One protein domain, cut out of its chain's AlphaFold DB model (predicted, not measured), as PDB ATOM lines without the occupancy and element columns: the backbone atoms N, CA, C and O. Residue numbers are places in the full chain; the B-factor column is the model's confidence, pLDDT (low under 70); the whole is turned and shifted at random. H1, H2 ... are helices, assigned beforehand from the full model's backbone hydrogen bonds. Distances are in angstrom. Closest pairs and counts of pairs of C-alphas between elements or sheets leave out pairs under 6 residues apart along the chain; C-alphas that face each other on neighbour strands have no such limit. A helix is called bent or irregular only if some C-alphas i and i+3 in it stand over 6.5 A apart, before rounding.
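What this domain is: This is residues 188 to 290 of the 306 residues of an uncharacterized protein of Acyrthosiphon pisum (UniProt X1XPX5). Three helices, H2, H3 and H4a, lie side by side with H3 between the other two and neighbours running opposite ways, while H1 stands crosswise at one end, near the beginnings of H2 and H4a. The last helix bends, and residues 279 to 290 of its second arm, H4b, stick out as an arm; before H1 comes a long unnamed stretch, residues 188 to 210, with no named element. The printed part has 103 residues, with four named helices in the order H1, H2, H3, H4 and no named strand, and its class is all helix. It is only just loose, close to compact, with a radius of gyration of the C-alphas of 15.6 A and spans of 46 by 35 by 24 A.

How they stand to each other: Go along from Ile 188: residues 188 to 210 hold no named element, and their C-alphas lie 6 to 18 A from the mean of all C-alphas. Then come H1, residues 211 to 220, and H2, residues 222 to 240, which only just touch, and only at the corner by their link, with 3 pairs of C-alphas within 8 A. H2 touches H1 with residues 224 to 225 alone; the closest C-alphas are those of Gln 219 and Arg 225, 6.5 A apart, and the lines stand about perpendicular at 88 degrees. Look next at H3, residues 248 to 258, which makes a helical hairpin with H2: the two touch at a shallow tilt of 15 degrees, opposite ways, and the closest C-alphas, of Leu 235 and Thr 248, are 6.2 A apart. H4, residues 264 to 290, was assigned as one helix by its hydrogen bonds but is bent, with C-alphas 274 and 277 at 7.2 A; its arms are H4a, residues 264 to 274, and H4b, residues 277 to 290, at a steep tilt of 43 degrees. H3 and H4a form a second helical hairpin at a shallow tilt of 13 degrees, opposite ways, and touch most closely at the C-alphas of Trp 256 and Lys 267, 6.2 A apart. H4a also touches H1, about perpendicular at 82 degrees, with the C-alphas of Leu 211 and Ser 265 closest at 5.0 A. The packing of the helices is only just mostly aligned. H2 and H4a are apart, as are H1 and H3, and H4b touches no helix. Every O i to N i+4 pair is within hydrogen-bond range in H1, H3, H4a and H4b; in H2 it is 14 of 15.

Where its parts are: Find C-alpha 211 at (-28.397, 28.939, 20.824), where H1 begins; it ends at Gly 220, 14.1 A away. From C-alpha 222 at (-40.203, 36.759, 9.228), H2 runs 27.9 A to Phe 240. H3 goes from Thr 248 to Ser 258, 15.7 A. H4a covers 15.3 A from Thr 264 to Leu 274, and H4b 19.8 A from Phe 277 to C-alpha 290 at (-3.788, 58.821, 32.853).

The domain as a whole: The two C-alphas farthest apart are those of Gly 220 and Met 290, 49.5 A. Residues 240 to 245 and 279 to 290 stand free; the body without them has 85 residues and spans 35 by 31 by 24 A. The printed part has no cut; the links from H1 to H2 and from H3 to H4 are tight, that from H2 to H3 is short, and no link is long. Mean pLDDT of the printed part is 83.7; look for values under 70 at residues 239 to 248 and 277 to 290.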
ATOM      1  N   ILE A 188     -24.492  40.737  11.959       91.00
ATOM      2  CA  ILE A 188     -25.147  41.480  10.872       91.00
ATOM      3  C   ILE A 188     -26.097  40.567  10.085       91.00
ATOM      4  O   ILE A 188     -27.168  40.976   9.639       91.00
ATOM      5  N   ASN A 189     -25.737  39.293   9.932       92.38
ATOM      6  CA  ASN A 189     -26.440  38.331   9.092       92.38
ATOM      7  C   ASN A 189     -26.873  37.059   9.850       92.38
ATOM      8  O   ASN A 189     -26.696  35.962   9.318       92.38
ATOM      9  N   PRO A 190     -27.518  37.149  11.034       93.75
ATOM     10  CA  PRO A 190     -27.908  35.957  11.802       93.75
ATOM     11  C   PRO A 190     -28.909  35.058  11.050       93.75
ATOM     12  O   PRO A 190     -29.032  33.868  11.317       93.75
ATOM     13  N   HIS A 191     -29.612  35.613  10.061       91.88
ATOM     14  CA  HIS A 191     -30.574  34.895   9.228       91.88
ATOM     15  C   HIS A 191     -29.944  34.046   8.108       91.88
ATOM     16  O   HIS A 191     -30.674  33.305   7.457       91.88
ATOM     17  N   LYS A 192     -28.636  34.187   7.839       92.25
ATOM     18  CA  LYS A 192     -27.924  33.459   6.769       92.25
ATOM     19  C   LYS A 192     -26.995  32.360   7.282       92.25
ATOM     20  O   LYS A 192     -26.482  31.608   6.467       92.25
ATOM     21  N   ILE A 193     -26.753  32.315   8.587       92.56
ATOM     22  CA  ILE A 193     -25.713  31.482   9.194       92.56
ATOM     23  C   ILE A 193     -26.321  30.202   9.739       92.56
ATOM     24  O   ILE A 193     -27.384  30.233  10.354       92.56
ATOM     25  N   THR A 194     -25.641  29.084   9.545       93.00
ATOM     26  CA  THR A 194     -26.013  27.815  10.178       93.00
ATOM     27  C   THR A 194     -25.272  27.633  11.499       93.00
ATOM     28  O   THR A 194     -24.214  28.218  11.712       93.00
ATOM     29  N   TYR A 195     -25.831  26.839  12.417       93.00
ATOM     30  CA  TYR A 195     -25.195  26.606  13.717       93.00
ATOM     31  C   TYR A 195     -23.793  25.987  13.568       93.00
ATOM     32  O   TYR A 195     -22.863  26.431  14.234       93.00
ATOM     33  N   ASP A 196     -23.622  25.063  12.617       92.38
ATOM     34  CA  ASP A 196     -22.348  24.384  12.331       92.38
ATOM     35  C   ASP A 196     -21.244  25.318  11.806       92.38
ATOM     36  O   ASP A 196     -20.060  24.994  11.892       92.38
ATOM     37  N   GLU A 197     -21.606  26.477  11.248       91.56
ATOM     38  CA  GLU A 197     -20.637  27.479  10.793       91.56
ATOM     39  C   GLU A 197     -20.050  28.291  11.956       91.56
ATOM     40  O   GLU A 197     -19.012  28.931  11.783       91.56
ATOM     41  N   LEU A 198     -20.691  28.299  13.129       92.81
ATOM     42  CA  LEU A 198     -20.263  29.101  14.269       92.81
ATOM     43  C   LEU A 198     -19.101  28.431  15.011       92.81
ATOM     44  O   LEU A 198     -19.252  27.379  15.627       92.81
ATOM     45  N   ASP A 199     -17.952  29.103  15.057       92.50
ATOM     46  CA  ASP A 199     -16.895  28.762  16.007       92.50
ATOM     47  C   ASP A 199     -17.238  29.363  17.378       92.50
ATOM     48  O   ASP A 199     -17.185  30.584  17.582       92.50
ATOM     49  N   LEU A 200     -17.628  28.483  18.304       90.81
ATOM     50  CA  LEU A 200     -18.032  28.814  19.670       90.81
ATOM     51  C   LEU A 200     -16.961  28.483  20.721       90.81
ATOM     52  O   LEU A 200     -17.188  28.720  21.908       90.81
ATOM     53  N   SER A 201     -15.786  27.994  20.310       88.94
ATOM     54  CA  SER A 201     -14.713  27.557  21.223       88.94
ATOM     55  C   SER A 201     -14.253  28.661  22.190       88.94
ATOM     56  O   SER A 201     -13.926  28.412  23.347       88.94
ATOM     57  N   PHE A 202     -14.309  29.924  21.760       85.25
ATOM     58  CA  PHE A 202     -13.956  31.088  22.583       85.25
ATOM     59  C   PHE A 202     -15.069  31.549  23.538       85.25
ATOM     60  O   PHE A 202     -14.860  32.466  24.340       85.25
ATOM     61  N   PHE A 203     -16.251  30.938  23.458       89.94
ATOM     62  CA  PHE A 203     -17.449  31.310  24.209       89.94
ATOM     63  C   PHE A 203     -17.947  30.188  25.121       89.94
ATOM     64  O   PHE A 203     -19.071  30.266  25.594       89.94
ATOM     65  N   GLU A 204     -17.122  29.187  25.440       88.25
ATOM     66  CA  GLU A 204     -17.482  28.113  26.386       88.25
ATOM     67  C   GLU A 204     -17.889  28.642  27.773       88.25
ATOM     68  O   GLU A 204     -18.721  28.062  28.464       88.25
ATOM     69  N   TRP A 205     -17.336  29.788  28.178       89.19
ATOM     70  CA  TRP A 205     -17.704  30.484  29.416       89.19
ATOM     71  C   TRP A 205     -19.085  31.161  29.349       89.19
ATOM     72  O   TRP A 205     -19.619  31.604  30.371       89.19
ATOM     73  N   LEU A 206     -19.660  31.282  28.152       89.75
ATOM     74  CA  LEU A 206     -20.949  31.898  27.893       89.75
ATOM     75  C   LEU A 206     -22.024  30.806  27.959       89.75
ATOM     76  O   LEU A 206     -22.036  29.879  27.162       89.75
ATOM     77  N   ASN A 207     -22.966  30.913  28.896       89.69
ATOM     78  CA  ASN A 207     -24.078  29.960  28.973       89.69
ATOM     79  C   ASN A 207     -25.083  30.206  27.822       89.69
ATOM     80  O   ASN A 207     -26.001  31.026  27.973       89.69
ATOM     81  N   ILE A 208     -24.862  29.539  26.682       91.94
ATOM     82  CA  ILE A 208     -25.616  29.649  25.416       91.94
ATOM     83  C   ILE A 208     -26.183  28.303  24.937       91.94
ATOM     84  O   ILE A 208     -26.273  28.055  23.739       91.94
ATOM     85  N   GLU A 209     -26.596  27.439  25.865       90.12
ATOM     86  CA  GLU A 209     -27.074  26.074  25.575       90.12
ATOM     87  C   GLU A 209     -28.255  26.021  24.587       90.12
ATOM     88  O   GLU A 209     -28.373  25.074  23.816       90.12
ATOM     89  N   ASN A 210     -29.103  27.054  24.556       93.94
ATOM     90  CA  ASN A 210     -30.270  27.107  23.668       93.94
ATOM     91  C   ASN A 210     -29.983  27.778  22.315       93.94
ATOM     92  O   ASN A 210     -30.920  28.006  21.552       93.94
ATOM     93  N   LEU A 211     -28.729  28.133  22.005       95.00
ATOM     94  CA  LEU A 211     -28.397  28.939  20.824       95.00
ATOM     95  C   LEU A 211     -28.901  28.323  19.516       95.00
ATOM     96  O   LEU A 211     -29.444  29.048  18.689       95.00
ATOM     97  N   GLU A 212     -28.737  27.014  19.338       95.88
ATOM     98  CA  GLU A 212     -29.156  26.316  18.119       95.88
ATOM     99  C   GLU A 212     -30.676  26.404  17.908       95.88
ATOM    100  O   GLU A 212     -31.143  26.816  16.846       95.88
ATOM    101  N   MET A 213     -31.452  26.114  18.956       96.12
ATOM    102  CA  MET A 213     -32.914  26.212  18.925       96.12
ATOM    103  C   MET A 213     -33.380  27.654  18.703       96.12
ATOM    104  O   MET A 213     -34.230  27.910  17.850       96.12
ATOM    105  N   GLU A 214     -32.788  28.609  19.424       96.50
ATOM    106  CA  GLU A 214     -33.086  30.035  19.274       96.50
ATOM    107  C   GLU A 214     -32.782  30.531  17.848       96.50
ATOM    108  O   GLU A 214     -33.555  31.313  17.292       96.50
ATOM    109  N   LEU A 215     -31.694  30.056  17.230       96.12
ATOM    110  CA  LEU A 215     -31.314  30.408  15.861       96.12
ATOM    111  C   LEU A 215     -32.346  29.902  14.845       96.12
ATOM    112  O   LEU A 215     -32.750  30.663  13.963       96.12
ATOM    113  N   ILE A 216     -32.824  28.662  14.994       95.56
ATOM    114  CA  ILE A 216     -33.873  28.089  14.135       95.56
ATOM    115  C   ILE A 216     -35.170  28.898  14.259       95.56
ATOM    116  O   ILE A 216     -35.768  29.286  13.251       95.56
ATOM    117  N   GLU A 217     -35.598  29.204  15.486       95.69
ATOM    118  CA  GLU A 217     -36.795  30.016  15.730       95.69
ATOM    119  C   GLU A 217     -36.661  31.427  15.143       95.69
ATOM    120  O   GLU A 217     -37.596  31.950  14.526       95.69
ATOM    121  N   PHE A 218     -35.484  32.040  15.285       95.75
ATOM    122  CA  PHE A 218     -35.182  33.350  14.719       95.75
ATOM    123  C   PHE A 218     -35.270  33.324  13.190       95.75
ATOM    124  O   PHE A 218     -35.901  34.194  12.586       95.75
ATOM    125  N   GLN A 219     -34.687  32.306  12.555       94.56
ATOM    126  CA  GLN A 219     -34.706  32.118  11.104       94.56
ATOM    127  C   GLN A 219     -36.104  31.782  10.566       94.56
ATOM    128  O   GLN A 219     -36.444  32.163   9.444       94.56
ATOM    129  N   GLY A 220     -36.956  31.141  11.367       92.81
ATOM    130  CA  GLY A 220     -38.374  30.966  11.053       92.81
ATOM    131  C   GLY A 220     -39.179  32.269  11.149       92.81
ATOM    132  O   GLY A 220     -40.178  32.449  10.447       92.81
ATOM    133  N   ASN A 221     -38.740  33.223  11.972       94.12
ATOM    134  CA  ASN A 221     -39.480  34.450  12.237       94.12
ATOM    135  C   ASN A 221     -39.244  35.526  11.160       94.12
ATOM    136  O   ASN A 221     -38.207  36.186  11.101       94.12
ATOM    137  N   VAL A 222     -40.250  35.755  10.310       93.69
ATOM    138  CA  VAL A 222     -40.203  36.759   9.228       93.69
ATOM    139  C   VAL A 222     -39.939  38.177   9.753       93.69
ATOM    140  O   VAL A 222     -39.194  38.924   9.125       93.69
ATOM    141  N   ILE A 223     -40.511  38.549  10.903       92.88
ATOM    142  CA  ILE A 223     -40.387  39.903  11.463       92.88
ATOM    143  C   ILE A 223     -38.934  40.177  11.857       92.88
ATOM    144  O   ILE A 223     -38.369  41.191  11.452       92.88
ATOM    145  N   TRP A 224     -38.314  39.261  12.609       91.94
ATOM    146  CA  TRP A 224     -36.935  39.431  13.078       91.94
ATOM    147  C   TRP A 224     -35.916  39.336  11.948       91.94
ATOM    148  O   TRP A 224     -34.995  40.149  11.892       91.94
ATOM    149  N   ARG A 225     -36.122  38.437  10.982       93.12
ATOM    150  CA  ARG A 225     -35.292  38.410   9.772       93.12
ATOM    151  C   ARG A 225     -35.343  39.728   9.007       93.12
ATOM    152  O   ARG A 225     -34.295  40.291   8.704       93.12
ATOM    153  N   ASN A 226     -36.543  40.243   8.737       93.38
ATOM    154  CA  ASN A 226     -36.707  41.493   7.992       93.38
ATOM    155  C   ASN A 226     -36.116  42.690   8.739       93.38
ATOM    156  O   ASN A 226     -35.549  43.574   8.108       93.38
ATOM    157  N   LYS A 227     -36.189  42.704  10.073       92.62
ATOM    158  CA  LYS A 227     -35.521  43.717  10.896       92.62
ATOM    159  C   LYS A 227     -34.007  43.750  10.673       92.62
ATOM    160  O   LYS A 227     -33.472  44.825  10.433       92.62
ATOM    161  N   PHE A 228     -33.334  42.598  10.653       93.62
ATOM    162  CA  PHE A 228     -31.893  42.545  10.364       93.62
ATOM    163  C   PHE A 228     -31.562  42.844   8.896       93.62
ATOM    164  O   PHE A 228     -30.544  43.462   8.612       93.62
ATOM    165  N   ILE A 229     -32.429  42.476   7.950       92.50
ATOM    166  CA  ILE A 229     -32.265  42.880   6.543       92.50
ATOM    167  C   ILE A 229     -32.352  44.410   6.407       92.50
ATOM    168  O   ILE A 229     -31.508  45.019   5.752       92.50
ATOM    169  N   ASN A 230     -33.328  45.039   7.068       92.12
ATOM    170  CA  ASN A 230     -33.485  46.493   7.079       92.12
ATOM    171  C   ASN A 230     -32.316  47.190   7.784       92.12
ATOM    172  O   ASN A 230     -31.827  48.194   7.271       92.12
ATOM    173  N   LEU A 231     -31.840  46.635   8.907       90.31
ATOM    174  CA  LEU A 231     -30.625  47.089   9.585       90.31
ATOM    175  C   LEU A 231     -29.457  47.128   8.597       90.31
ATOM    176  O   LEU A 231     -28.777  48.141   8.511       90.31
ATOM    177  N   ASN A 232     -29.261  46.081   7.795       89.19
ATOM    178  CA  ASN A 232     -28.175  46.045   6.813       89.19
ATOM    179  C   ASN A 232     -28.310  47.154   5.765       89.19
ATOM    180  O   ASN A 232     -27.331  47.830   5.468       89.19
ATOM    181  N   SER A 233     -29.524  47.408   5.268       88.69
ATOM    182  CA  SER A 233     -29.780  48.535   4.363       88.69
ATOM    183  C   SER A 233     -29.521  49.903   5.010       88.69
ATOM    184  O   SER A 233     -29.125  50.842   4.324       88.69
ATOM    185  N   GLU A 234     -29.751  50.050   6.315       87.00
ATOM    186  CA  GLU A 234     -29.448  51.277   7.061       87.00
ATOM    187  C   GLU A 234     -27.942  51.444   7.305       87.00
ATOM    188  O   GLU A 234     -27.397  52.527   7.096       87.00
ATOM    189  N   LEU A 235     -27.248  50.359   7.663       84.12
ATOM    190  CA  LEU A 235     -25.790  50.334   7.799       84.12
ATOM    191  C   LEU A 235     -25.103  50.714   6.480       84.12
ATOM    192  O   LEU A 235     -24.160  51.504   6.492       84.12
ATOM    193  N   GLU A 236     -25.599  50.205   5.348       83.12
ATOM    194  CA  GLU A 236     -25.108  50.570   4.016       83.12
ATOM    195  C   GLU A 236     -25.286  52.066   3.728       83.12
ATOM    196  O   GLU A 236     -24.349  52.705   3.257       83.12
ATOM    197  N   LYS A 237     -26.446  52.654   4.050       82.25
ATOM    198  CA  LYS A 237     -26.685  54.099   3.868       82.25
ATOM    199  C   LYS A 237     -25.744  54.949   4.720       82.25
ATOM    200  O   LYS A 237     -25.116  55.869   4.199       82.25
ATOM    201  N   ASN A 238     -25.584  54.596   5.994       75.44
ATOM    202  CA  ASN A 238     -24.713  55.327   6.916       75.44
ATOM    203  C   ASN A 238     -23.234  55.243   6.526       75.44
ATOM    204  O   ASN A 238     -22.465  56.135   6.871       75.44
ATOM    205  N   TYR A 239     -22.827  54.215   5.776       67.69
ATOM    206  CA  TYR A 239     -21.472  54.132   5.233       67.69
ATOM    207  C   TYR A 239     -21.169  55.245   4.209       67.69
ATOM    208  O   TYR A 239     -20.016  55.651   4.069       67.69
ATOM    209  N   PHE A 240     -22.185  55.762   3.507       60.84
ATOM    210  CA  PHE A 240     -22.034  56.852   2.535       60.84
ATOM    211  C   PHE A 240     -22.223  58.250   3.146       60.84
ATOM    212  O   PHE A 240     -21.722  59.231   2.592       60.84
ATOM    213  N   GLU A 241     -22.897  58.359   4.292       62.50
ATOM    214  CA  GLU A 241     -23.093  59.622   5.006       62.50
ATOM    215  C   GLU A 241     -21.960  59.854   6.019       62.50
ATOM    216  O   GLU A 241     -21.976  59.359   7.145       62.50
ATOM    217  N   ILE A 242     -20.965  60.647   5.604       50.47
ATOM    218  CA  ILE A 242     -19.714  60.968   6.329       50.47
ATOM    219  C   ILE A 242     -19.948  61.585   7.731       50.47
ATOM    220  O   ILE A 242     -19.023  61.621   8.541       50.47
ATOM    221  N   ASP A 243     -21.170  62.025   8.042       47.78
ATOM    222  CA  ASP A 243     -21.508  62.806   9.239       47.78
ATOM    223  C   ASP A 243     -22.737  62.258   9.997       47.78
ATOM    224  O   ASP A 243     -23.532  63.001  10.578       47.78
ATOM    225  N   SER A 244     -22.948  60.935   9.982       52.56
ATOM    226  CA  SER A 244     -24.017  60.334  10.785       52.56
ATOM    227  C   SER A 244     -23.646  60.367  12.277       52.56
ATOM    228  O   SER A 244     -22.731  59.699  12.756       52.56
ATOM    229  N   SER A 245     -24.393  61.156  13.056       52.56
ATOM    230  CA  SER A 245     -24.269  61.224  14.526       52.56
ATOM    231  C   SER A 245     -24.456  59.864  15.228       52.56
ATOM    232  O   SER A 245     -24.074  59.694  16.391       52.56
ATOM    233  N   ILE A 246     -25.014  58.876  14.520       58.06
ATOM    234  CA  ILE A 246     -25.282  57.525  15.002       58.06
ATOM    235  C   ILE A 246     -24.196  56.578  14.487       58.06
ATOM    236  O   ILE A 246     -24.170  56.193  13.323       58.06
ATOM    237  N   LYS A 247     -23.317  56.143  15.392       67.69
ATOM    238  CA  LYS A 247     -22.301  55.123  15.094       67.69
ATOM    239  C   LYS A 247     -22.970  53.787  14.753       67.69
ATOM    240  O   LYS A 247     -23.855  53.347  15.482       67.69
ATOM    241  N   THR A 248     -22.507  53.118  13.702       69.25
ATOM    242  CA  THR A 248     -23.018  51.826  13.198       69.25
ATOM    243  C   THR A 248     -23.098  50.730  14.267       69.25
ATOM    244  O   THR A 248     -24.082  49.996  14.319       69.25
ATOM    245  N   GLU A 249     -22.127  50.663  15.181       72.00
ATOM    246  CA  GLU A 249     -22.163  49.775  16.357       72.00
ATOM    247  C   GLU A 249     -23.434  49.960  17.206       72.00
ATOM    248  O   GLU A 249     -24.023  48.979  17.665       72.00
ATOM    249  N   ASN A 250     -23.897  51.203  17.386       79.62
ATOM    250  CA  ASN A 250     -25.079  51.491  18.196       79.62
ATOM    251  C   ASN A 250     -26.348  50.931  17.554       79.62
ATOM    252  O   ASN A 250     -27.204  50.435  18.277       79.62
ATOM    253  N   LEU A 251     -26.465  50.976  16.224       85.62
ATOM    254  CA  LEU A 251     -27.620  50.421  15.512       85.62
ATOM    255  C   LEU A 251     -27.693  48.905  15.681       85.62
ATOM    256  O   LEU A 251     -28.733  48.376  16.065       85.62
ATOM    257  N   ILE A 252     -26.562  48.221  15.491       89.38
ATOM    258  CA  ILE A 252     -26.465  46.769  15.682       89.38
ATOM    259  C   ILE A 252     -26.816  46.412  17.132       89.38
ATOM    260  O   ILE A 252     -27.637  45.530  17.379       89.38
ATOM    261  N   LEU A 253     -26.260  47.138  18.105       88.94
ATOM    262  CA  LEU A 253     -26.550  46.933  19.524       88.94
ATOM    263  C   LEU A 253     -28.032  47.154  19.868       88.94
ATOM    264  O   LEU A 253     -28.595  46.388  20.652       88.94
ATOM    265  N   ILE A 254     -28.655  48.205  19.325       89.62
ATOM    266  CA  ILE A 254     -30.078  48.509  19.532       89.62
ATOM    267  C   ILE A 254     -30.934  47.368  18.988       89.62
ATOM    268  O   ILE A 254     -31.819  46.887  19.700       89.62
ATOM    269  N   GLU A 255     -30.637  46.889  17.779       93.00
ATOM    270  CA  GLU A 255     -31.423  45.825  17.163       93.00
ATOM    271  C   GLU A 255     -31.306  44.523  17.964       93.00
ATOM    272  O   GLU A 255     -32.333  43.944  18.325       93.00
ATOM    273  N   TRP A 256     -30.092  44.137  18.380       94.62
ATOM    274  CA  TRP A 256     -29.862  42.979  19.254       94.62
ATOM    275  C   TRP A 256     -30.568  43.089  20.612       94.62
ATOM    276  O   TRP A 256     -31.116  42.107  21.119       94.62
ATOM    277  N   LYS A 257     -30.610  44.286  21.209       91.94
ATOM    278  CA  LYS A 257     -31.358  44.523  22.455       91.94
ATOM    279  C   LYS A 257     -32.870  44.435  22.263       91.94
ATOM    280  O   LYS A 257     -33.564  44.083  23.216       91.94
ATOM    281  N   SER A 258     -33.368  44.731  21.062       92.81
ATOM    282  CA  SER A 258     -34.799  44.724  20.753       92.81
ATOM    283  C   SER A 258     -35.407  43.323  20.639       92.81
ATOM    284  O   SER A 258     -36.630  43.197  20.725       92.81
ATOM    285  N   LEU A 259     -34.585  42.272  20.476       93.56
ATOM    286  CA  LEU A 259     -35.081  40.894  20.430       93.56
ATOM    287  C   LEU A 259     -35.882  40.557  21.708       93.56
ATOM    288  O   LEU A 259     -35.612  41.100  22.780       93.56
ATOM    289  N   PRO A 260     -36.839  39.621  21.648       93.00
ATOM    290  CA  PRO A 260     -37.532  39.108  22.821       93.00
ATOM    291  C   PRO A 260     -36.597  38.380  23.790       93.00
ATOM    292  O   PRO A 260     -35.473  38.003  23.457       93.00
ATOM    293  N   ASN A 261     -37.080  38.143  25.009       90.81
ATOM    294  CA  ASN A 261     -36.352  37.341  25.996       90.81
ATOM    295  C   ASN A 261     -36.304  35.849  25.646       90.81
ATOM    296  O   ASN A 261     -35.561  35.132  26.292       90.81
ATOM    297  N   SER A 262     -37.038  35.382  24.632       92.00
ATOM    298  CA  SER A 262     -36.886  34.017  24.118       92.00
ATOM    299  C   SER A 262     -35.524  33.785  23.450       92.00
ATOM    300  O   SER A 262     -35.049  32.663  23.453       92.00
ATOM    301  N   PHE A 263     -34.860  34.835  22.948       95.00
ATOM    302  CA  PHE A 263     -33.564  34.744  22.258       95.00
ATOM    303  C   PHE A 263     -32.384  35.105  23.176       95.00
ATOM    304  O   PHE A 263     -31.562  35.972  22.861       95.00
ATOM    305  N   THR A 264     -32.344  34.533  24.383       95.06
ATOM    306  CA  THR A 264     -31.320  34.888  25.381       95.06
ATOM    307  C   THR A 264     -29.897  34.520  24.967       95.06
ATOM    308  O   THR A 264     -28.980  35.314  25.180       95.06
ATOM    309  N   SER A 265     -29.699  33.339  24.392       95.69
ATOM    310  CA  SER A 265     -28.401  32.805  23.983       95.69
ATOM    311  C   SER A 265     -27.850  33.593  22.800       95.69
ATOM    312  O   SER A 265     -26.698  34.031  22.837       95.69
ATOM    313  N   MET A 266     -28.701  33.892  21.814       95.69
ATOM    314  CA  MET A 266     -28.340  34.747  20.682       95.69
ATOM    315  C   MET A 266     -27.918  36.146  21.143       95.69
ATOM    316  O   MET A 266     -26.876  36.653  20.726       95.69
ATOM    317  N   LYS A 267     -28.681  36.759  22.060       95.19
ATOM    318  CA  LYS A 267     -28.326  38.059  22.647       95.19
ATOM    319  C   LYS A 267     -26.987  38.015  23.374       95.19
ATOM    320  O   LYS A 267     -26.189  38.934  23.211       95.19
ATOM    321  N   LYS A 268     -26.733  36.982  24.185       94.56
ATOM    322  CA  LYS A 268     -25.458  36.834  24.904       94.56
ATOM    323  C   LYS A 268     -24.286  36.773  23.927       94.56
ATOM    324  O   LYS A 268     -23.315  37.496  24.136       94.56
ATOM    325  N   LEU A 269     -24.394  35.961  22.872       94.94
ATOM    326  CA  LEU A 269     -23.346  35.826  21.856       94.94
ATOM    327  C   LEU A 269     -23.117  37.145  21.104       94.94
ATOM    328  O   LEU A 269     -21.985  37.586  20.941       94.94
ATOM    329  N   ALA A 270     -24.185  37.828  20.693       93.69
ATOM    330  CA  ALA A 270     -24.050  39.116  20.022       93.69
ATOM    331  C   ALA A 270     -23.395  40.175  20.923       93.69
ATOM    332  O   ALA A 270     -22.500  40.898  20.492       93.69
ATOM    333  N   LEU A 271     -23.806  40.257  22.191       91.50
ATOM    334  CA  LEU A 271     -23.248  41.216  23.144       91.50
ATOM    335  C   LEU A 271     -21.780  40.918  23.477       91.50
ATOM    336  O   LEU A 271     -20.995  41.858  23.608       91.50
ATOM    337  N   SER A 272     -21.381  39.647  23.589       90.94
ATOM    338  CA  SER A 272     -19.973  39.288  23.805       90.94
ATOM    339  C   SER A 272     -19.110  39.686  22.602       90.94
ATOM    340  O   SER A 272     -18.063  40.305  22.776       90.94
ATOM    341  N   LEU A 273     -19.589  39.439  21.382       90.62
ATOM    342  CA  LEU A 273     -18.924  39.839  20.141       90.62
ATOM    343  C   LEU A 273     -18.793  41.361  19.991       90.62
ATOM    344  O   LEU A 273     -17.718  41.858  19.649       90.62
ATOM    345  N   LEU A 274     -19.857  42.116  20.290       88.00
ATOM    346  CA  LEU A 274     -19.834  43.585  20.251       88.00
ATOM    347  C   LEU A 274     -18.868  44.178  21.290       88.00
ATOM    348  O   LEU A 274     -18.275  45.228  21.059       88.00
ATOM    349  N   THR A 275     -18.658  43.501  22.421       83.56
ATOM    350  CA  THR A 275     -17.819  44.015  23.519       83.56
ATOM    351  C   THR A 275     -16.340  43.628  23.433       83.56
ATOM    352  O   THR A 275     -15.535  44.201  24.176       83.56
ATOM    353  N   MET A 276     -15.945  42.748  22.500       81.38
ATOM    354  CA  MET A 276     -14.552  42.297  22.333       81.38
ATOM    355  C   MET A 276     -13.534  43.444  22.190       81.38
ATOM    356  O   MET A 276     -12.416  43.322  22.683       81.38
ATOM    357  N   PHE A 277     -13.912  44.559  21.552       68.56
ATOM    358  CA  PHE A 277     -12.998  45.678  21.262       68.56
ATOM    359  C   PHE A 277     -13.375  47.007  21.918       68.56
ATOM    360  O   PHE A 277     -12.514  47.869  22.118       68.56
ATOM    361  N   GLY A 278     -14.640  47.179  22.316       62.16
ATOM    362  CA  GLY A 278     -15.076  48.382  23.028       62.16
ATOM    363  C   GLY A 278     -14.323  48.589  24.349       62.16
ATOM    364  O   GLY A 278     -14.011  49.722  24.731       62.16
ATOM    365  N   SER A 279     -13.949  47.497  25.025       54.34
ATOM    366  CA  SER A 279     -13.175  47.543  26.272       54.34
ATOM    367  C   SER A 279     -11.717  47.969  26.051       54.34
ATOM    368  O   SER A 279     -11.187  48.755  26.831       54.34
ATOM    369  N   THR A 280     -11.068  47.547  24.964       57.25
ATOM    370  CA  THR A 280      -9.667  47.893  24.673       57.25
ATOM    371  C   THR A 280      -9.516  49.361  24.311       57.25
ATOM    372  O   THR A 280      -8.641  50.022  24.862       57.25
ATOM    373  N   TYR A 281     -10.399  49.911  23.471       58.66
ATOM    374  CA  TYR A 281     -10.375  51.342  23.150       58.66
ATOM    375  C   TYR A 281     -10.617  52.209  24.391       58.66
ATOM    376  O   TYR A 281      -9.893  53.175  24.629       58.66
ATOM    377  N   THR A 282     -11.607  51.860  25.219       57.38
ATOM    378  CA  THR A 282     -11.868  52.591  26.469       57.38
ATOM    379  C   THR A 282     -10.702  52.469  27.451       57.38
ATOM    380  O   THR A 282     -10.307  53.477  28.038       57.38
ATOM    381  N   CYS A 283     -10.070  51.295  27.561       55.03
ATOM    382  CA  CYS A 283      -8.827  51.120  28.314       55.03
ATOM    383  C   CYS A 283      -7.692  51.989  27.753       55.03
ATOM    384  O   CYS A 283      -7.030  52.687  28.514       55.03
ATOM    385  N   GLU A 284      -7.473  52.010  26.438       60.59
ATOM    386  CA  GLU A 284      -6.442  52.829  25.790       60.59
ATOM    387  C   GLU A 284      -6.686  54.334  25.965       60.59
ATOM    388  O   GLU A 284      -5.735  55.087  26.196       60.59
ATOM    389  N   GLN A 285      -7.944  54.786  25.911       61.75
ATOM    390  CA  GLN A 285      -8.331  56.168  26.218       61.75
ATOM    391  C   GLN A 285      -8.074  56.506  27.687       61.75
ATOM    392  O   GLN A 285      -7.503  57.558  27.987       61.75
ATOM    393  N   LEU A 286      -8.429  55.605  28.607       58.22
ATOM    394  CA  LEU A 286      -8.149  55.750  30.035       58.22
ATOM    395  C   LEU A 286      -6.639  55.810  30.302       58.22
ATOM    396  O   LEU A 286      -6.181  56.725  30.984       58.22
ATOM    397  N   PHE A 287      -5.839  54.914  29.720       59.84
ATOM    398  CA  PHE A 287      -4.376  54.935  29.838       59.84
ATOM    399  C   PHE A 287      -3.758  56.183  29.207       59.84
ATOM    400  O   PHE A 287      -2.849  56.783  29.783       59.84
ATOM    401  N   SER A 288      -4.265  56.623  28.056       62.09
ATOM    402  CA  SER A 288      -3.822  57.859  27.407       62.09
ATOM    403  C   SER A 288      -4.126  59.091  28.259       62.09
ATOM    404  O   SER A 288      -3.264  59.963  28.390       62.09
ATOM    405  N   SER A 289      -5.303  59.132  28.889       59.66
ATOM    406  CA  SER A 289      -5.718  60.192  29.816       59.66
ATOM    407  C   SER A 289      -4.881  60.176  31.096       59.66
ATOM    408  O   SER A 289      -4.343  61.205  31.502       59.66
ATOM    409  N   MET A 290      -4.662  58.998  31.688       57.75
ATOM    410  CA  MET A 290      -3.788  58.821  32.853       57.75
ATOM    411  C   MET A 290      -2.337  59.230  32.573       57.75
ATOM    412  O   MET A 290      -1.674  59.800  33.439       57.75
TER     413      MET A 290